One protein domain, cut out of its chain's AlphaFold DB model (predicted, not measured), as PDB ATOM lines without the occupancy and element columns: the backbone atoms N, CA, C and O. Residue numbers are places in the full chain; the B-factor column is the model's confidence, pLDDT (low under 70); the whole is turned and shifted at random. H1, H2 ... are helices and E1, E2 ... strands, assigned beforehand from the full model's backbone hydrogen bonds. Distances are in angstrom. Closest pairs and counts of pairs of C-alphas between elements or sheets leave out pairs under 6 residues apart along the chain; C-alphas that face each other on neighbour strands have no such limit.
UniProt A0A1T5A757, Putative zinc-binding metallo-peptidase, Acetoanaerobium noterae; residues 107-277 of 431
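This is residues 107 to 277 of the 431 residues of the protein "Putative zinc-binding metallo-peptidase" of Acetoanaerobium noterae (UniProt A0A1T5A757). The domain has two lobes: a strongly twisted five-stranded sheet with helix H5 packed over one face, and, on the sheet's other side, a loose group of four helices, H1 to H4, each running the opposite way to the one before. The first part of the long helix H1, residues 107 to 115, sticks out. The printed part has 171 residues, with five named helices and five named strands in the order H1 H2 H3 H4 E1 E2 H5 E3 E4 E5; the class is mixed, helices and strands. The mixed sheet runs E2 E1 E3 E5 E4. The whole is compact, with a radius of gyration of the C-alphas of 16.9 A and spans of 46 by 44 by 33 A.

Start in the sheet at inner strands E1, residues 186 to 193, and E3, residues 239 to 246, which are antiparallel; N 188 and O 244 are 2.7 A apart. Edge strand E2, residues 199 to 202, forms a hairpin with E1, with N 200 and O 192 at 2.9 A. On the other side of E3, E5, residues 266 to 271, is parallel to it, with N 243 and O 268 at 2.8 A. E5 forms a hairpin with edge strand E4, residues 254 to 258, where N 269 and O 255 are 2.8 A apart. H5, residues 214 to 231, is on the sheet over E1 and E3 at a height of 9.0 A, in two layers, helix on one face of a sheet. E2, H5 and E3 form a split strand-helix-strand unit, two strands running the same way with E1 between them, and its crossover is left-handed. Now look at H4, residues 174 to 182, which is only just not on the sheet, with 4 pairs of C-alphas within 10 A. It forms a helical hairpin with H3, residues 157 to 166; their closest C-alphas, Ile 166 and Ser 174, are 5.5 A apart. H3 forms another with H2, residues 137 to 153, closest at the C-alphas of Leu 146 and Tyr 158, 5.5 A. H1, residues 107 to 134, is close to H2 but not clearly touching, with the C-alphas of Lys 132 and Tyr 140 at 6.0 A. Every O i to N i+4 pair is within hydrogen-bond range in H2, H3, H4 and H5, and 22 of 24 are in H1.

Find C-alpha 107 at (224.549, 117.291, 56.079); from there H1 runs 41.5 A to C-alpha 134. H2 measures 24.5 A and H5 25.7 A. E1 spans 21.0 A and E3 20.1 A; E5 ends at C-alpha 271, (239.974, 129.817, 73.464).

The printed part has no cut, and its long link joins E2 to H5. Look for pLDDT under 70 at residues 107 to 115 and 276 to 277.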
ATOM      1  N   THR A 107     225.011 118.186  55.014       44.59
ATOM      2  CA  THR A 107     224.549 117.291  56.079       44.59
ATOM      3  C   THR A 107     225.398 117.342  57.352       44.59
ATOM      4  O   THR A 107     224.837 117.187  58.428       44.59
ATOM      5  N   ASP A 108     226.709 117.586  57.254       49.75
ATOM      6  CA  ASP A 108     227.616 117.590  58.421       49.75
ATOM      7  C   ASP A 108     227.513 118.915  59.205       49.75
ATOM      8  O   ASP A 108     227.573 118.945  60.434       49.75
ATOM      9  N   SER A 109     227.250 120.021  58.499       54.53
ATOM     10  CA  SER A 109     227.020 121.340  59.100       54.53
ATOM     11  C   SER A 109     225.664 121.447  59.802       54.53
ATOM     12  O   SER A 109     225.567 122.100  60.839       54.53
ATOM     13  N   GLN A 110     224.621 120.776  59.300       56.91
ATOM     14  CA  GLN A 110     223.300 120.780  59.943       56.91
ATOM     15  C   GLN A 110     223.265 119.999  61.264       56.91
ATOM     16  O   GLN A 110     222.588 120.437  62.194       56.91
ATOM     17  N   GLU A 111     223.987 118.877  61.371       60.03
ATOM     18  CA  GLU A 111     224.099 118.130  62.634       60.03
ATOM     19  C   GLU A 111     224.907 118.922  63.677       60.03
ATOM     20  O   GLU A 111     224.427 119.101  64.797       60.03
ATOM     21  N   LYS A 112     226.055 119.508  63.294       60.88
ATOM     22  CA  LYS A 112     226.832 120.405  64.173       60.88
ATOM     23  C   LYS A 112     226.021 121.618  64.652       60.88
ATOM     24  O   LYS A 112     226.083 121.969  65.829       60.88
ATOM     25  N   LEU A 113     225.242 122.244  63.766       62.88
ATOM     26  CA  LEU A 113     224.415 123.405  64.105       62.88
ATOM     27  C   LEU A 113     223.293 123.049  65.093       62.88
ATOM     28  O   LEU A 113     223.027 123.807  66.023       62.88
ATOM     29  N   ALA A 114     222.652 121.889  64.927       63.84
ATOM     30  CA  ALA A 114     221.617 121.425  65.848       63.84
ATOM     31  C   ALA A 114     222.174 121.144  67.258       63.84
ATOM     32  O   ALA A 114     221.547 121.525  68.250       63.84
ATOM     33  N   ASP A 115     223.360 120.535  67.347       69.31
ATOM     34  CA  ASP A 115     224.043 120.292  68.622       69.31
ATOM     35  C   ASP A 115     224.488 121.604  69.293       69.31
ATOM     36  O   ASP A 115     224.289 121.769  70.502       69.31
ATOM     37  N   LYS A 116     225.006 122.574  68.521       71.00
ATOM     38  CA  LYS A 116     225.375 123.912  69.023       71.00
ATOM     39  C   LYS A 116     224.162 124.661  69.586       71.00
ATOM     40  O   LYS A 116     224.234 125.172  70.699       71.00
ATOM     41  N   ASN A 117     223.028 124.648  68.882       75.75
ATOM     42  CA  ASN A 117     221.798 125.308  69.341       75.75
ATOM     43  C   ASN A 117     221.276 124.712  70.658       75.75
ATOM     44  O   ASN A 117     220.970 125.448  71.590       75.75
ATOM     45  N   SER A 118     221.248 123.381  70.769       79.81
ATOM     46  CA  SER A 118     220.859 122.682  72.005       79.81
ATOM     47  C   SER A 118     221.763 123.046  73.194       79.81
ATOM     48  O   SER A 118     221.302 123.237  74.323       79.81
ATOM     49  N   LEU A 119     223.070 123.178  72.950       82.44
ATOM     50  CA  LEU A 119     224.034 123.568  73.976       82.44
ATOM     51  C   LEU A 119     223.855 125.033  74.407       82.44
ATOM     52  O   LEU A 119     223.907 125.323  75.604       82.44
ATOM     53  N   ASN A 120     223.593 125.931  73.454       85.25
ATOM     54  CA  ASN A 120     223.322 127.345  73.711       85.25
ATOM     55  C   ASN A 120     222.034 127.538  74.527       85.25
ATOM     56  O   ASN A 120     222.054 128.263  75.522       85.25
ATOM     57  N   GLU A 121     220.958 126.813  74.204       87.19
ATOM     58  CA  GLU A 121     219.727 126.799  75.010       87.19
ATOM     59  C   GLU A 121     220.019 126.375  76.457       87.19
ATOM     60  O   GLU A 121     219.641 127.061  77.408       87.19
ATOM     61  N   SER A 122     220.776 125.288  76.654       91.00
ATOM     62  CA  SER A 122     221.127 124.823  78.001       91.00
ATOM     63  C   SER A 122     221.976 125.834  78.782       91.00
ATOM     64  O   SER A 122     221.808 125.980  79.999       91.00
ATOM     65  N   ARG A 123     222.897 126.530  78.111       92.75
ATOM     66  CA  ARG A 123     223.724 127.597  78.694       92.75
ATOM     67  C   ARG A 123     222.869 128.764  79.184       92.75
ATOM     68  O   ARG A 123     223.044 129.203  80.324       92.75
ATOM     69  N   LEU A 124     221.934 129.219  78.357       93.75
ATOM     70  CA  LEU A 124     221.010 130.298  78.693       93.75
ATOM     71  C   LEU A 124     220.063 129.900  79.826       93.75
ATOM     72  O   LEU A 124     219.940 130.643  80.798       93.75
ATOM     73  N   ASP A 125     219.481 128.700  79.782       94.38
ATOM     74  CA  ASP A 125     218.622 128.173  80.850       94.38
ATOM     75  C   ASP A 125     219.329 128.183  82.213       94.38
ATOM     76  O   ASP A 125     218.762 128.586  83.235       94.38
ATOM     77  N   ASN A 126     220.596 127.759  82.239       94.06
ATOM     78  CA  ASN A 126     221.407 127.770  83.452       94.06
ATOM     79  C   ASN A 126     221.662 129.197  83.953       94.06
ATOM     80  O   ASN A 126     221.526 129.445  85.156       94.06
ATOM     81  N   MET A 127     221.992 130.129  83.056       95.94
ATOM     82  CA  MET A 127     222.190 131.539  83.391       95.94
ATOM     83  C   MET A 127     220.904 132.168  83.950       95.94
ATOM     84  O   MET A 127     220.933 132.763  85.028       95.94
ATOM     85  N   PHE A 128     219.761 131.991  83.281       96.81
ATOM     86  CA  PHE A 128     218.465 132.516  83.726       96.81
ATOM     87  C   PHE A 128     218.023 131.910  85.063       96.81
ATOM     88  O   PHE A 128     217.559 132.625  85.954       96.81
ATOM     89  N   SER A 129     218.227 130.605  85.258       95.94
ATOM     90  CA  SER A 129     217.943 129.934  86.531       95.94
ATOM     91  C   SER A 129     218.687 130.583  87.705       95.94
ATOM     92  O   SER A 129     218.104 130.803  88.771       95.94
ATOM     93  N   ARG A 130     219.956 130.961  87.497       95.81
ATOM     94  CA  ARG A 130     220.792 131.646  88.496       95.81
ATOM     95  C   ARG A 130     220.375 133.099  88.680       95.81
ATOM     96  O   ARG A 130     220.161 133.527  89.818       95.81
ATOM     97  N   LEU A 131     220.161 133.818  87.574       97.31
ATOM     98  CA  LEU A 131     219.692 135.205  87.546       97.31
ATOM     99  C   LEU A 131     218.438 135.392  88.408       97.31
ATOM    100  O   LEU A 131     218.362 136.346  89.179       97.31
ATOM    101  N   LYS A 132     217.498 134.438  88.366       97.25
ATOM    102  CA  LYS A 132     216.260 134.450  89.167       97.25
ATOM    103  C   LYS A 132     216.478 134.628  90.670       97.25
ATOM    104  O   LYS A 132     215.596 135.130  91.361       97.25
ATOM    105  N   SER A 133     217.614 134.170  91.192       95.25
ATOM    106  CA  SER A 133     217.963 134.309  92.611       95.25
ATOM    107  C   SER A 133     218.702 135.609  92.941       95.25
ATOM    108  O   SER A 133     218.786 135.971  94.113       95.25
ATOM    109  N   MET A 134     219.214 136.300  91.919       95.94
ATOM    110  CA  MET A 134     220.031 137.508  92.042       95.94
ATOM    111  C   MET A 134     219.230 138.797  91.843       95.94
ATOM    112  O   MET A 134     219.586 139.826  92.415       95.94
ATOM    113  N   VAL A 135     218.148 138.745  91.063       97.69
ATOM    114  CA  VAL A 135     217.321 139.917  90.747       97.69
ATOM    115  C   VAL A 135     215.936 139.850  91.392       97.69
ATOM    116  O   VAL A 135     215.497 138.808  91.882       97.69
ATOM    117  N   SER A 136     215.236 140.986  91.431       98.12
ATOM    118  CA  SER A 136     213.859 141.039  91.923       98.12
ATOM    119  C   SER A 136     212.918 140.219  91.031       98.12
ATOM    120  O   SER A 136     213.149 140.070  89.835       98.12
ATOM    121  N   GLU A 137     211.818 139.700  91.589       98.00
ATOM    122  CA  GLU A 137     210.843 138.920  90.804       98.00
ATOM    123  C   GLU A 137     210.260 139.729  89.632       98.00
ATOM    124  O   GLU A 137     210.010 139.170  88.567       98.00
ATOM    125  N   ASN A 138     210.076 141.041  89.808       98.19
ATOM    126  CA  ASN A 138     209.601 141.919  88.738       98.19
ATOM    127  C   ASN A 138     210.648 142.056  87.631       98.19
ATOM    128  O   ASN A 138     210.325 141.796  86.478       98.19
ATOM    129  N   ASP A 139     211.892 142.382  87.991       98.44
ATOM    130  CA  ASP A 139     212.964 142.572  87.009       98.44
ATOM    131  C   ASP A 139     213.276 141.268  86.270       98.44
ATOM    132  O   ASP A 139     213.470 141.285  85.062       98.44
ATOM    133  N   TYR A 140     213.239 140.120  86.959       98.56
ATOM    134  CA  TYR A 140     213.374 138.812  86.316       98.56
ATOM    135  C   TYR A 140     212.314 138.607  85.227       98.56
ATOM    136  O   TYR A 140     212.645 138.230  84.106       98.56
ATOM    137  N   ASN A 141     211.043 138.870  85.552       98.31
ATOM    138  CA  ASN A 141     209.941 138.712  84.605       98.31
ATOM    139  C   ASN A 141     210.068 139.686  83.422       98.31
ATOM    140  O   ASN A 141     209.800 139.294  82.281       98.31
ATOM    141  N   ASP A 142     210.483 140.927  83.682       98.44
ATOM    142  CA  ASP A 142     210.701 141.941  82.652       98.44
ATOM    143  C   ASP A 142     211.837 141.524  81.711       98.44
ATOM    144  O   ASP A 142     211.625 141.483  80.500       98.44
ATOM    145  N   ILE A 143     212.985 141.098  82.250       98.38
ATOM    146  CA  ILE A 143     214.127 140.603  81.467       98.38
ATOM    147  C   ILE A 143     213.711 139.419  80.590       98.38
ATOM    148  O   ILE A 143     213.951 139.445  79.387       98.38
ATOM    149  N   THR A 144     213.039 138.400  81.146       97.69
ATOM    150  CA  THR A 144     212.599 137.241  80.346       97.69
ATOM    151  C   THR A 144     211.619 137.643  79.244       97.69
ATOM    152  O   THR A 144     211.709 137.153  78.126       97.69
ATOM    153  N   THR A 145     210.721 138.594  79.524       98.19
ATOM    154  CA  THR A 145     209.749 139.080  78.535       98.19
ATOM    155  C   THR A 145     210.427 139.873  77.419       98.19
ATOM    156  O   THR A 145     209.989 139.823  76.271       98.19
ATOM    157  N   LEU A 146     211.449 140.664  77.751       98.31
ATOM    158  CA  LEU A 146     212.248 141.401  76.775       98.31
ATOM    159  C   LEU A 146     213.063 140.439  75.910       98.31
ATOM    160  O   LEU A 146     213.069 140.596  74.692       98.31
ATOM    161  N   TYR A 147     213.654 139.406  76.511       96.31
ATOM    162  CA  TYR A 147     214.423 138.410  75.773       96.31
ATOM    163  C   TYR A 147     213.543 137.597  74.812       96.31
ATOM    164  O   TYR A 147     213.869 137.491  73.637       96.31
ATOM    165  N   ASP A 148     212.351 137.160  75.237       95.88
ATOM    166  CA  ASP A 148     211.385 136.490  74.349       95.88
ATOM    167  C   ASP A 148     210.995 137.361  73.134       95.88
ATOM    168  O   ASP A 148     210.746 136.863  72.028       95.88
ATOM    169  N   LYS A 149     210.908 138.685  73.326       96.38
ATOM    170  CA  LYS A 149     210.647 139.626  72.227       96.38
ATOM    171  C   LYS A 149     211.849 139.749  71.305       96.38
ATOM    172  O   LYS A 149     211.632 139.778  70.094       96.38
ATOM    173  N   TYR A 150     213.061 139.820  71.852       92.06
ATOM    174  CA  TYR A 150     214.289 139.797  71.065       92.06
ATOM    175  C   TYR A 150     214.344 138.532  70.201       92.06
ATOM    176  O   TYR A 150     214.348 138.659  68.987       92.06
ATOM    177  N   GLU A 151     214.192 137.339  70.778       88.31
ATOM    178  CA  GLU A 151     214.202 136.060  70.041       88.31
ATOM    179  C   GLU A 151     213.171 136.001  68.898       88.31
ATOM    180  O   GLU A 151     213.354 135.320  67.893       88.31
ATOM    181  N   THR A 152     212.055 136.724  69.029       90.44
ATOM    182  CA  THR A 152     211.012 136.762  67.995       90.44
ATOM    183  C   THR A 152     211.258 137.826  66.918       90.44
ATOM    184  O   THR A 152     210.711 137.717  65.818       90.44
ATOM    185  N   SER A 153     211.980 138.901  67.238       88.94
ATOM    186  CA  SER A 153     212.062 140.107  66.399       88.94
ATOM    187  C   SER A 153     213.464 140.495  65.951       88.94
ATOM    188  O   SER A 153     213.564 141.280  65.010       88.94
ATOM    189  N   GLU A 154     214.494 139.982  66.622       82.75
ATOM    190  CA  GLU A 154     215.908 140.350  66.484       82.75
ATOM    191  C   GLU A 154     216.155 141.864  66.671       82.75
ATOM    192  O   GLU A 154     217.115 142.434  66.161       82.75
ATOM    193  N   ASP A 155     215.272 142.548  67.413       83.56
ATOM    194  CA  ASP A 155     215.399 143.974  67.720       83.56
ATOM    195  C   ASP A 155     216.291 144.182  68.953       83.56
ATOM    196  O   ASP A 155     215.875 143.965  70.099       83.56
ATOM    197  N   TYR A 156     217.525 144.629  68.710       84.25
ATOM    198  CA  TYR A 156     218.537 144.888  69.736       84.25
ATOM    199  C   TYR A 156     218.125 145.953  70.764       84.25
ATOM    200  O   TYR A 156     218.691 145.984  71.856       84.25
ATOM    201  N   ALA A 157     217.091 146.766  70.506       87.88
ATOM    202  CA  ALA A 157     216.558 147.684  71.514       87.88
ATOM    203  C   ALA A 157     216.091 146.951  72.787       87.88
ATOM    204  O   ALA A 157     216.196 147.490  73.888       87.88
ATOM    205  N   TYR A 158     215.618 145.705  72.665       90.94
ATOM    206  CA  TYR A 158     215.250 144.899  73.829       90.94
ATOM    207  C   TYR A 158     216.464 144.447  74.645       90.94
ATOM    208  O   TYR A 158     216.356 144.322  75.863       90.94
ATOM    209  N   ILE A 159     217.611 144.225  74.001       91.44
ATOM    210  CA  ILE A 159     218.866 143.873  74.677       91.44
ATOM    211  C   ILE A 159     219.394 145.076  75.462       91.44
ATOM    212  O   ILE A 159     219.773 144.923  76.623       91.44
ATOM    213  N   GLU A 160     219.305 146.279  74.895       89.56
ATOM    214  CA  GLU A 160     219.617 147.528  75.602       89.56
ATOM    215  C   GLU A 160     218.700 147.759  76.816       89.56
ATOM    216  O   GLU A 160     219.167 148.117  77.900       89.56
ATOM    217  N   ASP A 161     217.398 147.485  76.680       96.69
ATOM    218  CA  ASP A 161     216.459 147.551  77.805       96.69
ATOM    219  C   ASP A 161     216.819 146.528  78.904       96.69
ATOM    220  O   ASP A 161     216.772 146.853  80.094       96.69
ATOM    221  N   ILE A 162     217.221 145.303  78.536       97.31
ATOM    222  CA  ILE A 162     217.715 144.290  79.486       97.31
ATOM    223  C   ILE A 162     218.978 144.788  80.192       97.31
ATOM    224  O   ILE A 162     219.059 144.717  81.422       97.31
ATOM    225  N   LYS A 163     219.942 145.325  79.437       95.25
ATOM    226  CA  LYS A 163     221.188 145.885  79.968       95.25
ATOM    227  C   LYS A 163     220.907 146.945  81.031       95.25
ATOM    228  O   LYS A 163     221.449 146.869  82.132       95.25
ATOM    229  N   ALA A 164     219.991 147.870  80.738       96.94
ATOM    230  CA  ALA A 164     219.596 148.943  81.647       96.94
ATOM    231  C   ALA A 164     218.948 148.433  82.949       96.94
ATOM    232  O   ALA A 164     219.077 149.070  83.999       96.94
ATOM    233  N   ILE A 165     218.256 147.287  82.912       98.12
ATOM    234  CA  ILE A 165     217.753 146.627  84.126       98.12
ATOM    235  C   ILE A 165     218.922 146.038  84.922       98.12
ATOM    236  O   ILE A 165     219.018 146.285  86.129       98.12
ATOM    237  N   ILE A 166     219.813 145.292  84.260       97.75
ATOM    238  CA  ILE A 166     220.963 144.621  84.887       97.75
ATOM    239  C   ILE A 166     221.951 145.622  85.501       97.75
ATOM    240  O   ILE A 166     222.491 145.341  86.566       97.75
ATOM    241  N   ASP A 167     222.110 146.817  84.927       96.25
ATOM    242  CA  ASP A 167     222.951 147.899  85.469       96.25
ATOM    243  C   ASP A 167     222.596 148.301  86.918       96.25
ATOM    244  O   ASP A 167     223.414 148.898  87.622       96.25
ATOM    245  N   ASN A 168     221.397 147.958  87.408       97.19
ATOM    246  CA  ASN A 168     220.999 148.185  88.803       97.19
ATOM    247  C   ASN A 168     221.585 147.157  89.794       97.19
ATOM    248  O   ASN A 168     221.406 147.313  91.006       97.19
ATOM    249  N   TYR A 169     222.263 146.114  89.308       96.62
ATOM    250  CA  TYR A 169     222.775 144.989  90.090       96.62
ATOM    251  C   TYR A 169     224.308 144.935  90.039       96.62
ATOM    252  O   TYR A 169     224.884 144.298  89.168       96.62
ATOM    253  N   GLU A 170     224.982 145.545  91.024       92.69
ATOM    254  CA  GLU A 170     226.458 145.688  91.064       92.69
ATOM    255  C   GLU A 170     227.250 144.365  90.981       92.69
ATOM    256  O   GLU A 170     228.435 144.371  90.649       92.69
ATOM    257  N   GLU A 171     226.625 143.235  91.321       90.81
ATOM    258  CA  GLU A 171     227.247 141.906  91.271       90.81
ATOM    259  C   GLU A 171     227.283 141.304  89.857       90.81
ATOM    260  O   GLU A 171     228.019 140.342  89.632       90.81
ATOM    261  N   ILE A 172     226.505 141.855  88.918       94.25
ATOM    262  CA  ILE A 172     226.383 141.372  87.542       94.25
ATOM    263  C   ILE A 172     227.068 142.374  86.613       94.25
ATOM    264  O   ILE A 172     226.758 143.563  86.614       94.25
ATOM    265  N   ASN A 173     227.999 141.889  85.795       91.50
ATOM    266  CA  ASN A 173     228.557 142.697  84.716       91.50
ATOM    267  C   ASN A 173     227.548 142.734  83.561       91.50
ATOM    268  O   ASN A 173     227.370 141.723  82.884       91.50
ATOM    269  N   SER A 174     226.878 143.871  83.366       91.44
ATOM    270  CA  SER A 174     225.825 144.021  82.359       91.44
ATOM    271  C   SER A 174     226.337 143.868  80.930       91.44
ATOM    272  O   SER A 174     225.649 143.233  80.140       91.44
ATOM    273  N   ASP A 175     227.537 144.373  80.620       87.31
ATOM    274  CA  ASP A 175     228.151 144.278  79.288       87.31
ATOM    275  C   ASP A 175     228.377 142.801  78.915       87.31
ATOM    276  O   ASP A 175     227.865 142.308  77.915       87.31
ATOM    277  N   ILE A 176     229.035 142.046  79.800       89.12
ATOM    278  CA  ILE A 176     229.295 140.613  79.581       89.12
ATOM    279  C   ILE A 176     228.002 139.787  79.609       89.12
ATOM    280  O   ILE A 176     227.886 138.793  78.895       89.12
ATOM    281  N   PHE A 177     227.018 140.182  80.424       92.75
ATOM    282  CA  PHE A 177     225.722 139.509  80.480       92.75
ATOM    283  C   PHE A 177     224.986 139.587  79.141       92.75
ATOM    284  O   PHE A 177     224.480 138.566  78.680       92.75
ATOM    285  N   VAL A 178     224.922 140.770  78.518       90.50
ATOM    286  CA  VAL A 178     224.232 140.920  77.230       90.50
ATOM    287  C   VAL A 178     225.021 140.322  76.073       90.50
ATOM    288  O   VAL A 178     224.410 139.720  75.201       90.50
ATOM    289  N   GLU A 179     226.354 140.380  76.096       86.75
ATOM    290  CA  GLU A 179     227.179 139.669  75.109       86.75
ATOM    291  C   GLU A 179     226.934 138.157  75.157       86.75
ATOM    292  O   GLU A 179     226.673 137.535  74.132       86.75
ATOM    293  N   TYR A 180     226.919 137.569  76.356       90.38
ATOM    294  CA  TYR A 180     226.613 136.148  76.524       90.38
ATOM    295  C   TYR A 180     225.169 135.798  76.143       90.38
ATOM    296  O   TYR A 180     224.896 134.676  75.723       90.38
ATOM    297  N   LEU A 181     224.229 136.732  76.316       90.12
ATOM    298  CA  LEU A 181     222.838 136.552  75.904       90.12
ATOM    299  C   LEU A 181     222.705 136.470  74.375       90.12
ATOM    300  O   LEU A 181     221.863 135.720  73.888       90.12
ATOM    301  N   LEU A 182     223.528 137.230  73.648       87.50
ATOM    302  CA  LEU A 182     223.561 137.267  72.186       87.50
ATOM    303  C   LEU A 182     224.291 136.061  71.583       87.50
ATOM    304  O   LEU A 182     223.810 135.497  70.602       87.50
ATOM    305  N   ASP A 183     225.417 135.649  72.174       84.75
ATOM    306  CA  ASP A 183     226.186 134.482  71.727       84.75
ATOM    307  C   ASP A 183     226.691 133.637  72.918       84.75
ATOM    308  O   ASP A 183     227.787 133.853  73.452       84.75
ATOM    309  N   PRO A 184     225.885 132.666  73.392       87.38
ATOM    310  CA  PRO A 184     226.232 131.855  74.554       87.38
ATOM    311  C   PRO A 184     227.402 130.902  74.269       87.38
ATOM    312  O   PRO A 184     227.245 129.855  73.636       87.38
ATOM    313  N   ILE A 185     228.568 131.193  74.843       88.50
ATOM    314  CA  ILE A 185     229.799 130.401  74.683       88.50
ATOM    315  C   ILE A 185     230.254 129.767  76.005       88.50
ATOM    316  O   ILE A 185     229.818 130.179  77.075       88.50
ATOM    317  N   ASP A 186     231.116 128.744  75.998       91.00
ATOM    318  CA  ASP A 186     231.647 128.177  77.250       91.00
ATOM    319  C   ASP A 186     232.714 129.099  77.855       91.00
ATOM    320  O   ASP A 186     233.917 128.850  77.777       91.00
ATOM    321  N   MET A 187     232.270 130.208  78.449       93.00
ATOM    322  CA  MET A 187     233.147 131.107  79.190       93.00
ATOM    323  C   MET A 187     233.819 130.342  80.341       93.00
ATOM    324  O   MET A 187     233.225 129.482  80.984       93.00
ATOM    325  N   LYS A 188     235.084 130.653  80.619       93.62
ATOM    326  CA  LYS A 188     235.879 130.047  81.699       93.62
ATOM    327  C   LYS A 188     236.273 131.069  82.747       93.62
ATOM    328  O   LYS A 188     236.270 130.765  83.938       93.62
ATOM    329  N   ALA A 189     236.643 132.270  82.316       95.25
ATOM    330  CA  ALA A 189     237.050 133.342  83.209       95.25
ATOM    331  C   ALA A 189     236.934 134.710  82.533       95.25
ATOM    332  O   ALA A 189     237.136 134.840  81.329       95.25
ATOM    333  N   TYR A 190     236.686 135.737  83.344       95.00
ATOM    334  CA  TYR A 190     236.713 137.132  82.924       95.00
ATOM    335  C   TYR A 190     237.655 137.925  83.823       95.00
ATOM    336  O   TYR A 190     237.629 137.824  85.055       95.00
ATOM    337  N   PHE A 191     238.507 138.723  83.191       96.56
ATOM    338  CA  PHE A 191     239.508 139.534  83.856       96.56
ATOM    339  C   PHE A 191     239.394 140.982  83.406       96.56
ATOM    340  O   PHE A 191     239.446 141.275  82.218       96.56
ATOM    341  N   THR A 192     239.371 141.904  84.363       96.25
ATOM    342  CA  THR A 192     239.723 143.302  84.072       96.25
ATOM    343  C   THR A 192     241.238 143.462  84.071       96.25
ATOM    344  O   THR A 192     241.938 142.798  84.843       96.25
ATOM    345  N   LEU A 193     241.750 144.382  83.262       96.25
ATOM    346  CA  LEU A 193     243.172 144.685  83.163       96.25
ATOM    347  C   LEU A 193     243.514 145.914  84.007       96.25
ATOM    348  O   LEU A 193     242.961 146.997  83.833       96.25
ATOM    349  N   ASN A 194     244.458 145.768  84.940       94.81
ATOM    350  CA  ASN A 194     244.923 146.915  85.723       94.81
ATOM    351  C   ASN A 194     245.830 147.855  84.894       94.81
ATOM    352  O   ASN A 194     246.145 147.591  83.735       94.81
ATOM    353  N   SER A 195     246.336 148.936  85.499       90.81
ATOM    354  CA  SER A 195     247.204 149.912  84.812       90.81
ATOM    355  C   SER A 195     248.505 149.340  84.224       90.81
ATOM    356  O   SER A 195     249.113 149.963  83.361       90.81
ATOM    357  N   GLN A 196     248.958 148.175  84.693       92.25
ATOM    358  CA  GLN A 196     250.131 147.456  84.181       92.25
ATOM    359  C   GLN A 196     249.733 146.318  83.227       92.25
ATOM    360  O   GLN A 196     250.577 145.496  82.865       92.25
ATOM    361  N   LYS A 197     248.450 146.252  82.849       95.25
ATOM    362  CA  LYS A 197     247.850 145.181  82.057       95.25
ATOM    363  C   LYS A 197     248.096 143.808  82.690       95.25
ATOM    364  O   LYS A 197     248.477 142.858  82.017       95.25
ATOM    365  N   ASN A 198     247.954 143.703  84.011       95.62
ATOM    366  CA  ASN A 198     247.893 142.413  84.702       95.62
ATOM    367  C   ASN A 198     246.432 142.008  84.902       95.62
ATOM    368  O   ASN A 198     245.586 142.877  85.134       95.62
ATOM    369  N   LEU A 199     246.182 140.700  84.861       97.56
ATOM    370  CA  LEU A 199     244.864 140.111  85.054       97.56
ATOM    371  C   LEU A 199     244.350 140.357  86.478       97.56
ATOM    372  O   LEU A 199     245.059 140.128  87.461       97.56
ATOM    373  N   VAL A 200     243.100 140.802  86.589       96.94
ATOM    374  CA  VAL A 200     242.353 140.900  87.846       96.94
ATOM    375  C   VAL A 200     241.039 140.156  87.659       96.94
ATOM    376  O   VAL A 200     240.162 140.647  86.950       96.94
ATOM    377  N   LEU A 201     240.930 138.977  88.281       96.06
ATOM    378  CA  LEU A 201     239.760 138.104  88.163       96.06
ATOM    379  C   LEU A 201     238.500 138.834  88.630       96.06
ATOM    380  O   LEU A 201     238.507 139.509  89.667       96.06
ATOM    381  N   LYS A 202     237.427 138.681  87.860       94.12
ATOM    382  CA  LYS A 202     236.097 139.174  88.189       94.12
ATOM    383  C   LYS A 202     235.098 138.017  88.189       94.12
ATOM    384  O   LYS A 202     235.268 137.080  87.411       94.12
ATOM    385  N   PRO A 203     234.069 138.068  89.051       91.56
ATOM    386  CA  PRO A 203     232.968 137.119  88.978       91.56
ATOM    387  C   PRO A 203     232.281 137.189  87.611       91.56
ATOM    388  O   PRO A 203     232.123 138.273  87.053       91.56
ATOM    389  N   LEU A 204     231.848 136.033  87.114       91.75
ATOM    390  CA  LEU A 204     231.033 135.881  85.905       91.75
ATOM    391  C   LEU A 204     229.579 135.560  86.265       91.75
ATOM    392  O   LEU A 204     228.912 134.802  85.575       91.75
ATOM    393  N   LEU A 205     229.069 136.077  87.380       92.38
ATOM    394  CA  LEU A 205     227.677 135.834  87.751       92.38
ATOM    395  C   LEU A 205     226.737 136.617  86.815       92.38
ATOM    396  O   LEU A 205     227.055 137.759  86.480       92.38
ATOM    397  N   PRO A 206     225.576 136.062  86.422       94.00
ATOM    398  CA  PRO A 206     225.062 134.714  86.702       94.00
ATOM    399  C   PRO A 206     225.533 133.618  85.724       94.00
ATOM    400  O   PRO A 206     225.114 132.473  85.874       94.00
ATOM    401  N   ILE A 207     226.374 133.940  84.737       91.88
ATOM    402  CA  ILE A 207     226.859 133.025  83.686       91.88
ATOM    403  C   ILE A 207     227.547 131.789  84.294       91.88
ATOM    404  O   ILE A 207     227.199 130.653  83.972       91.88
ATOM    405  N   ILE A 208     228.463 131.987  85.250       87.25
ATOM    406  CA  ILE A 208     229.182 130.915  85.958       87.25
ATOM    407  C   ILE A 208     229.263 131.240  87.451       87.25
ATOM    408  O   ILE A 208     229.563 132.361  87.845       87.25
ATOM    409  N   GLU A 209     229.033 130.230  88.294       74.38
ATOM    410  CA  GLU A 209     229.155 130.327  89.764       74.38
ATOM    411  C   GLU A 209     230.508 129.826  90.274       74.38
ATOM    412  O   GLU A 209     230.967 130.256  91.328       74.38
ATOM    413  N   SER A 210     231.126 128.871  89.576       81.25
ATOM    414  CA  SER A 210     232.408 128.299  89.978       81.25
ATOM    415  C   SER A 210     233.561 129.188  89.538       81.25
ATOM    416  O   SER A 210     233.734 129.438  88.347       81.25
ATOM    417  N   GLU A 211     234.389 129.603  90.492       86.06
ATOM    418  CA  GLU A 211     235.666 130.240  90.179       86.06
ATOM    419  C   GLU A 211     236.654 129.224  89.575       86.06
ATOM    420  O   GLU A 211     236.649 128.053  89.981       86.06
ATOM    421  N   PRO A 212     237.541 129.662  88.662       92.50
ATOM    422  CA  PRO A 212     238.628 128.827  88.170       92.50
ATOM    423  C   PRO A 212     239.531 128.336  89.307       92.50
ATOM    424  O   PRO A 212     239.834 129.057  90.263       92.50
ATOM    425  N   THR A 213     240.019 127.108  89.191       94.56
ATOM    426  CA  THR A 213     241.009 126.540  90.106       94.56
ATOM    427  C   THR A 213     242.343 127.287  90.020       94.56
ATOM    428  O   THR A 213     242.673 127.928  89.023       94.56
ATOM    429  N   SER A 214     243.189 127.153  91.047       94.50
ATOM    430  CA  SER A 214     244.524 127.775  91.036       94.50
ATOM    431  C   SER A 214     245.399 127.321  89.860       94.50
ATOM    432  O   SER A 214     246.210 128.107  89.385       94.50
ATOM    433  N   SER A 215     245.229 126.081  89.390       93.44
ATOM    434  CA  SER A 215     245.967 125.565  88.231       93.44
ATOM    435  C   SER A 215     245.499 126.205  86.924       93.44
ATOM    436  O   SER A 215     246.329 126.501  86.074       93.44
ATOM    437  N   GLU A 216     244.195 126.428  86.758       93.56
ATOM    438  CA  GLU A 216     243.646 127.120  85.585       93.56
ATOM    439  C   GLU A 216     244.095 128.583  85.563       93.56
ATOM    440  O   GLU A 216     244.591 129.060  84.548       93.56
ATOM    441  N   LEU A 217     244.040 129.270  86.710       95.00
ATOM    442  CA  LEU A 217     244.525 130.650  86.831       95.00
ATOM    443  C   LEU A 217     246.014 130.790  86.484       95.00
ATOM    444  O   LEU A 217     246.403 131.780  85.868       95.00
ATOM    445  N   GLU A 218     246.849 129.815  86.858       93.69
ATOM    446  CA  GLU A 218     248.267 129.803  86.479       93.69
ATOM    447  C   GLU A 218     248.449 129.664  84.960       93.69
ATOM    448  O   GLU A 218     249.288 130.356  84.374       93.69
ATOM    449  N   THR A 219     247.638 128.825  84.311       92.50
ATOM    450  CA  THR A 219     247.627 128.688  82.848       92.50
ATOM    451  C   THR A 219     247.205 129.993  82.171       92.50
ATOM    452  O   THR A 219     247.909 130.466  81.277       92.50
ATOM    453  N   TYR A 220     246.123 130.625  82.632       94.44
ATOM    454  CA  TYR A 220     245.620 131.879  82.054       94.44
ATOM    455  C   TYR A 220     246.632 133.022  82.214       94.44
ATOM    456  O   TYR A 220     246.911 133.750  81.262       94.44
ATOM    457  N   ASP A 221     247.266 133.140  83.390       94.06
ATOM    458  CA  ASP A 221     248.338 134.116  83.619       94.06
ATOM    459  C   ASP A 221     249.563 133.840  82.736       94.06
ATOM    460  O   ASP A 221     250.203 134.770  82.242       94.06
ATOM    461  N   LYS A 222     249.908 132.572  82.491       92.06
ATOM    462  CA  LYS A 222     250.995 132.218  81.571       92.06
ATOM    463  C   LYS A 222     250.705 132.692  80.145       92.06
ATOM    464  O   LYS A 222     251.569 133.360  79.582       92.06
ATOM    465  N   ILE A 223     249.522 132.403  79.605       92.19
ATOM    466  CA  ILE A 223     249.126 132.811  78.246       92.19
ATOM    467  C   ILE A 223     249.131 134.336  78.124       92.19
ATOM    468  O   ILE A 223     249.797 134.896  77.254       92.19
ATOM    469  N   TRP A 224     248.475 135.034  79.054       95.19
ATOM    470  CA  TRP A 224     248.403 136.492  79.012       95.19
ATOM    471  C   TRP A 224     249.773 137.165  79.150       95.19
ATOM    472  O   TRP A 224     250.063 138.162  78.483       95.19
ATOM    473  N   ARG A 225     250.657 136.633  80.004       92.56
ATOM    474  CA  ARG A 225     252.035 137.136  80.103       92.56
ATOM    475  C   ARG A 225     252.807 136.944  78.807       92.56
ATOM    476  O   ARG A 225     253.578 137.842  78.483       92.56
ATOM    477  N   GLU A 226     252.603 135.838  78.094       90.44
ATOM    478  CA  GLU A 226     253.239 135.610  76.795       90.44
ATOM    479  C   GLU A 226     252.793 136.675  75.788       90.44
ATOM    480  O   GLU A 226     253.633 137.388  75.237       90.44
ATOM    481  N   ILE A 227     251.481 136.886  75.642       93.00
ATOM    482  CA  ILE A 227     250.914 137.927  74.768       93.00
ATOM    483  C   ILE A 227     251.501 139.292  75.122       93.00
ATOM    484  O   ILE A 227     252.065 139.987  74.272       93.00
ATOM    485  N   LYS A 228     251.448 139.664  76.404       93.06
ATOM    486  CA  LYS A 228     251.965 140.946  76.887       93.06
ATOM    487  C   LYS A 228     253.464 141.110  76.640       93.06
ATOM    488  O   LYS A 228     253.899 142.219  76.322       93.06
ATOM    489  N   ASP A 229     254.255 140.050  76.795       90.75
ATOM    490  CA  ASP A 229     255.696 140.084  76.541       90.75
ATOM    491  C   ASP A 229     256.015 140.241  75.051       90.75
ATOM    492  O   ASP A 229     256.917 141.014  74.714       90.75
ATOM    493  N   LYS A 230     255.279 139.555  74.165       88.62
ATOM    494  CA  LYS A 230     255.541 139.547  72.713       88.62
ATOM    495  C   LYS A 230     255.016 140.762  71.986       88.62
ATOM    496  O   LYS A 230     255.739 141.349  71.183       88.62
ATOM    497  N   VAL A 231     253.808 141.181  72.319       90.06
ATOM    498  CA  VAL A 231     253.153 142.322  71.686       90.06
ATOM    499  C   VAL A 231     253.646 143.637  72.299       90.06
ATOM    500  O   VAL A 231     253.911 144.615  71.599       90.06
ATOM    501  N   GLY A 232     253.845 143.658  73.617       87.62
ATOM    502  CA  GLY A 232     254.163 144.868  74.369       87.62
ATOM    503  C   GLY A 232     252.921 145.676  74.761       87.62
ATOM    504  O   GLY A 232     251.908 145.718  74.073       87.62
ATOM    505  N   THR A 233     253.007 146.371  75.894       83.00
ATOM    506  CA  THR A 233     251.847 146.995  76.555       83.00
ATOM    507  C   THR A 233     251.237 148.187  75.821       83.00
ATOM    508  O   THR A 233     250.097 148.529  76.109       83.00
ATOM    509  N   ASN A 234     251.970 148.835  74.910       86.12
ATOM    510  CA  ASN A 234     251.457 150.004  74.184       86.12
ATOM    511  C   ASN A 234     250.330 149.621  73.218       86.12
ATOM    512  O   ASN A 234     249.358 150.356  73.112       86.12
ATOM    513  N   LEU A 235     250.436 148.461  72.568       87.69
ATOM    514  CA  LEU A 235     249.389 147.930  71.691       87.69
ATOM    515  C   LEU A 235     248.183 147.403  72.471       87.69
ATOM    516  O   LEU A 235     247.076 147.383  71.961       87.69
ATOM    517  N   LEU A 236     248.388 147.034  73.735       93.50
ATOM    518  CA  LEU A 236     247.328 146.579  74.636       93.50
ATOM    519  C   LEU A 236     246.682 147.745  75.408       93.50
ATOM    520  O   LEU A 236     245.967 147.519  76.384       93.50
ATOM    521  N   ALA A 237     246.987 149.000  75.056       92.25
ATOM    522  CA  ALA A 237     246.596 150.166  75.845       92.25
ATOM    523  C   ALA A 237     245.073 150.339  75.940       92.25
ATOM    524  O   ALA A 237     244.588 150.627  77.035       92.25
ATOM    525  N   SER A 238     244.348 150.103  74.845       94.12
ATOM    526  CA  SER A 238     242.880 150.173  74.755       94.12
ATOM    527  C   SER A 238     242.161 148.899  75.216       94.12
ATOM    528  O   SER A 238     240.941 148.918  75.362       94.12
ATOM    529  N   LEU A 239     242.891 147.806  75.477       96.06
ATOM    530  CA  LEU A 239     242.304 146.595  76.053       96.06
ATOM    531  C   LEU A 239     242.014 146.816  77.540       96.06
ATOM    532  O   LEU A 239     242.940 146.983  78.345       96.06
ATOM    533  N   ASP A 240     240.740 146.783  77.906       95.19
ATOM    534  CA  ASP A 240     240.249 146.917  79.276       95.19
ATOM    535  C   ASP A 240     240.046 145.558  79.944       95.19
ATOM    536  O   ASP A 240     240.187 145.442  81.166       95.19
ATOM    537  N   SER A 241     239.737 144.526  79.156       95.19
ATOM    538  CA  SER A 241     239.399 143.204  79.676       95.19
ATOM    539  C   SER A 241     239.980 142.062  78.847       95.19
ATOM    540  O   SER A 241     240.369 142.235  77.693       95.19
ATOM    541  N   PHE A 242     240.039 140.889  79.470       96.69
ATOM    542  CA  PHE A 242     240.471 139.637  78.869       96.69
ATOM    543  C   PHE A 242     239.501 138.518  79.262       96.69
ATOM    544  O   PHE A 242     239.209 138.346  80.450       96.69
ATOM    545  N   ILE A 243     239.002 137.780  78.275       95.31
ATOM    546  CA  ILE A 243     238.081 136.654  78.445       95.31
ATOM    547  C   ILE A 243     238.819 135.366  78.089       95.31
ATOM    548  O   ILE A 243     239.556 135.301  77.110       95.31
ATOM    549  N   VAL A 244     238.603 134.331  78.891       95.38
ATOM    550  CA  VAL A 244     238.977 132.961  78.541       95.38
ATOM    551  C   VAL A 244     237.690 132.193  78.318       95.38
ATOM    552  O   VAL A 244     236.820 132.219  79.192       95.38
ATOM    553  N   TYR A 245     237.570 131.520  77.183       93.50
ATOM    554  CA  TYR A 245     236.416 130.695  76.830       93.50
ATOM    555  C   TYR A 245     236.874 129.372  76.207       93.50
ATOM    556  O   TYR A 245     238.072 129.084  76.180       93.50
ATOM    557  N   SER A 246     235.920 128.556  75.769       90.12
ATOM    558  CA  SER A 246     236.154 127.545  74.745       90.12
ATOM    559  C   SER A 246     234.922 127.352  73.854       90.12
ATOM    560  O   SER A 246     233.789 127.427  74.337       90.12
ATOM    561  N   ASP A 247     235.116 127.139  72.559       84.75
ATOM    562  CA  ASP A 247     234.095 126.658  71.622       84.75
ATOM    563  C   ASP A 247     234.378 125.230  71.123       84.75
ATOM    564  O   ASP A 247     233.483 124.582  70.574       84.75
ATOM    565  N   GLY A 248     235.555 124.689  71.430       83.44
ATOM    566  CA  GLY A 248     235.956 123.332  71.100       83.44
ATOM    567  C   GLY A 248     237.428 123.291  70.725       83.44
ATOM    568  O   GLY A 248     238.220 124.072  71.231       83.44
ATOM    569  N   LYS A 249     237.792 122.351  69.853       79.69
ATOM    570  CA  LYS A 249     239.126 122.304  69.250       79.69
ATOM    571  C   LYS A 249     239.053 122.679  67.790       79.69
ATOM    572  O   LYS A 249     238.142 122.201  67.112       79.69
ATOM    573  N   ASP A 250     240.097 123.353  67.327       75.06
ATOM    574  CA  ASP A 250     240.300 123.725  65.929       75.06
ATOM    575  C   ASP A 250     239.181 124.657  65.403       75.06
ATOM    576  O   ASP A 250     238.795 124.567  64.237       75.06
ATOM    577  N   GLU A 251     238.648 125.523  66.273       83.44
ATOM    578  CA  GLU A 251     237.609 126.517  65.958       83.44
ATOM    579  C   GLU A 251     238.191 127.942  66.152       83.44
ATOM    580  O   GLU A 251     239.277 128.236  65.638       83.44
ATOM    581  N   THR A 252     237.497 128.874  66.822       83.56
ATOM    582  CA  THR A 252     237.983 130.262  66.933       83.56
ATOM    583  C   THR A 252     239.025 130.376  68.041       83.56
ATOM    584  O   THR A 252     238.683 130.383  69.219       83.56
ATOM    585  N   LEU A 253     240.298 130.568  67.683       89.06
ATOM    586  CA  LEU A 253     241.388 130.682  68.663       89.06
ATOM    587  C   LEU A 253     241.296 131.955  69.520       89.06
ATOM    588  O   LEU A 253     241.549 131.915  70.729       89.06
ATOM    589  N   ALA A 254     240.980 133.096  68.910       93.38
ATOM    590  CA  ALA A 254     240.821 134.366  69.607       93.38
ATOM    591  C   ALA A 254     239.910 135.312  68.825       93.38
ATOM    592  O   ALA A 254     239.757 135.159  67.620       93.38
ATOM    593  N   TYR A 255     239.366 136.306  69.522       94.06
ATOM    594  CA  TYR A 255     238.704 137.455  68.909       94.06
ATOM    595  C   TYR A 255     238.860 138.711  69.778       94.06
ATOM    596  O   TYR A 255     239.134 138.626  70.985       94.06
ATOM    597  N   VAL A 256     238.667 139.891  69.191       95.75
ATOM    598  CA  VAL A 256     238.490 141.156  69.920       95.75
ATOM    599  C   VAL A 256     237.156 141.810  69.600       95.75
ATOM    600  O   VAL A 256     236.671 141.745  68.479       95.75
ATOM    601  N   ASN A 257     236.601 142.517  70.579       92.31
ATOM    602  CA  ASN A 257     235.423 143.362  70.397       92.31
ATOM    603  C   ASN A 257     235.580 144.660  71.188       92.31
ATOM    604  O   ASN A 257     236.315 144.728  72.182       92.31
ATOM    605  N   TYR A 258     234.884 145.701  70.743       91.12
ATOM    606  CA  TYR A 258     234.783 146.957  71.474       91.12
ATOM    607  C   TYR A 258     233.642 146.921  72.497       91.12
ATOM    608  O   TYR A 258     232.617 146.291  72.275       91.12
ATOM    609  N   ILE A 259     233.819 147.627  73.616       86.75
ATOM    610  CA  ILE A 259     232.867 147.660  74.750       86.75
ATOM    611  C   ILE A 259     232.110 148.999  74.804       86.75
ATOM    612  O   ILE A 259     231.304 149.255  75.695       86.75
ATOM    613  N   ASP A 260     232.433 149.940  73.923       87.00
ATOM    614  CA  ASP A 260     231.812 151.258  73.901       87.00
ATOM    615  C   ASP A 260     231.427 151.686  72.487       87.00
ATOM    616  O   ASP A 260     232.072 151.310  71.515       87.00
ATOM    617  N   ASP A 261     230.426 152.563  72.389       85.81
ATOM    618  CA  ASP A 261     229.820 153.070  71.143       85.81
ATOM    619  C   ASP A 261     230.776 153.794  70.181       85.81
ATOM    620  O   ASP A 261     230.337 154.400  69.204       85.81
ATOM    621  N   LYS A 262     232.067 153.861  70.507       88.00
ATOM    622  CA  LYS A 262     233.108 154.537  69.729       88.00
ATOM    623  C   LYS A 262     234.286 153.633  69.404       88.00
ATOM    624  O   LYS A 262     235.174 154.090  68.697       88.00
ATOM    625  N   ALA A 263     234.330 152.421  69.955       92.56
ATOM    626  CA  ALA A 263     235.491 151.549  69.904       92.56
ATOM    627  C   ALA A 263     236.785 152.196  70.426       92.56
ATOM    628  O   ALA A 263     237.871 152.040  69.860       92.56
ATOM    629  N   SER A 264     236.679 152.924  71.539       94.06
ATOM    630  CA  SER A 264     237.842 153.437  72.272       94.06
ATOM    631  C   SER A 264     238.354 152.436  73.315       94.06
ATOM    632  O   SER A 264     239.513 152.504  73.737       94.06
ATOM    633  N   ARG A 265     237.511 151.472  73.712       94.00
ATOM    634  CA  ARG A 265     237.813 150.441  74.712       94.00
ATOM    635  C   ARG A 265     237.431 149.070  74.183       94.00
ATOM    636  O   ARG A 265     236.380 148.911  73.575       94.00
ATOM    637  N   TRP A 266     238.283 148.091  74.447       95.56
ATOM    638  CA  TRP A 266     238.214 146.774  73.823       95.56
ATOM    639  C   TRP A 266     238.411 145.660  74.850       95.56
ATOM    640  O   TRP A 266     239.018 145.866  75.907       95.56
ATOM    641  N   TYR A 267     237.958 144.457  74.526       94.94
ATOM    642  CA  TYR A 267     238.427 143.234  75.167       94.94
ATOM    643  C   TYR A 267     238.989 142.268  74.135       94.94
ATOM    644  O   TYR A 267     238.706 142.365  72.946       94.94
ATOM    645  N   MET A 268     239.798 141.338  74.627       96.62
ATOM    646  CA  MET A 268     240.282 140.192  73.870       96.62
ATOM    647  C   MET A 268     239.775 138.921  74.536       96.62
ATOM    648  O   MET A 268     239.856 138.798  75.760       96.62
ATOM    649  N   ALA A 269     239.287 137.986  73.742       94.94
ATOM    650  CA  ALA A 269     238.878 136.666  74.173       94.94
ATOM    651  C   ALA A 269     239.800 135.616  73.546       94.94
ATOM    652  O   ALA A 269     240.212 135.769  72.400       94.94
ATOM    653  N   ILE A 270     240.150 134.574  74.301       94.81
ATOM    654  CA  ILE A 270     240.973 133.454  73.821       94.81
ATOM    655  C   ILE A 270     240.319 132.129  74.183       94.81
ATOM    656  O   ILE A 270     239.930 131.933  75.343       94.81
ATOM    657  N   ASP A 271     240.288 131.214  73.216       92.56
ATOM    658  CA  ASP A 271     239.974 129.817  73.464       92.56
ATOM    659  C   ASP A 271     241.146 129.133  74.174       92.56
ATOM    660  O   ASP A 271     242.299 129.109  73.725       92.56
ATOM    661  N   ILE A 272     240.856 128.577  75.344       89.31
ATOM    662  CA  ILE A 272     241.836 127.841  76.123       89.31
ATOM    663  C   ILE A 272     242.268 126.518  75.473       89.31
ATOM    664  O   ILE A 272     243.413 126.115  75.648       89.31
ATOM    665  N   GLU A 273     241.395 125.824  74.750       85.88
ATOM    666  CA  GLU A 273     241.700 124.536  74.124       85.88
ATOM    667  C   GLU A 273     242.643 124.688  72.924       85.88
ATOM    668  O   GLU A 273     243.540 123.853  72.765       85.88
ATOM    669  N   ASP A 274     242.540 125.802  72.195       82.81
ATOM    670  CA  ASP A 274     243.364 126.101  71.014       82.81
ATOM    671  C   ASP A 274     244.612 126.945  71.331       82.81
ATOM    672  O   ASP A 274     245.559 127.020  70.548       82.81
ATOM    673  N   SER A 275     244.692 127.528  72.533       74.88
ATOM    674  CA  SER A 275     245.877 128.271  72.995       74.88
ATOM    675  C   SER A 275     246.921 127.408  73.723       74.88
ATOM    676  O   SER A 275     248.011 127.892  74.066       74.88
ATOM    677  N   ILE A 276     246.638 126.116  73.957       62.50
ATOM    678  CA  ILE A 276     247.504 125.198  74.712       62.50
ATOM    679  C   ILE A 276     248.214 124.212  73.777       62.50
ATOM    680  O   ILE A 276     247.799 123.069  73.639       62.50
ATOM    681  N   ASN A 277     249.367 124.619  73.234       61.53
ATOM    682  CA  ASN A 277     250.575 123.780  73.118       61.53
ATOM    683  C   ASN A 277     251.791 124.596  72.630       61.53
ATOM    684  O   ASN A 277     252.351 124.351  71.565       61.53
TER     685      ASN A 277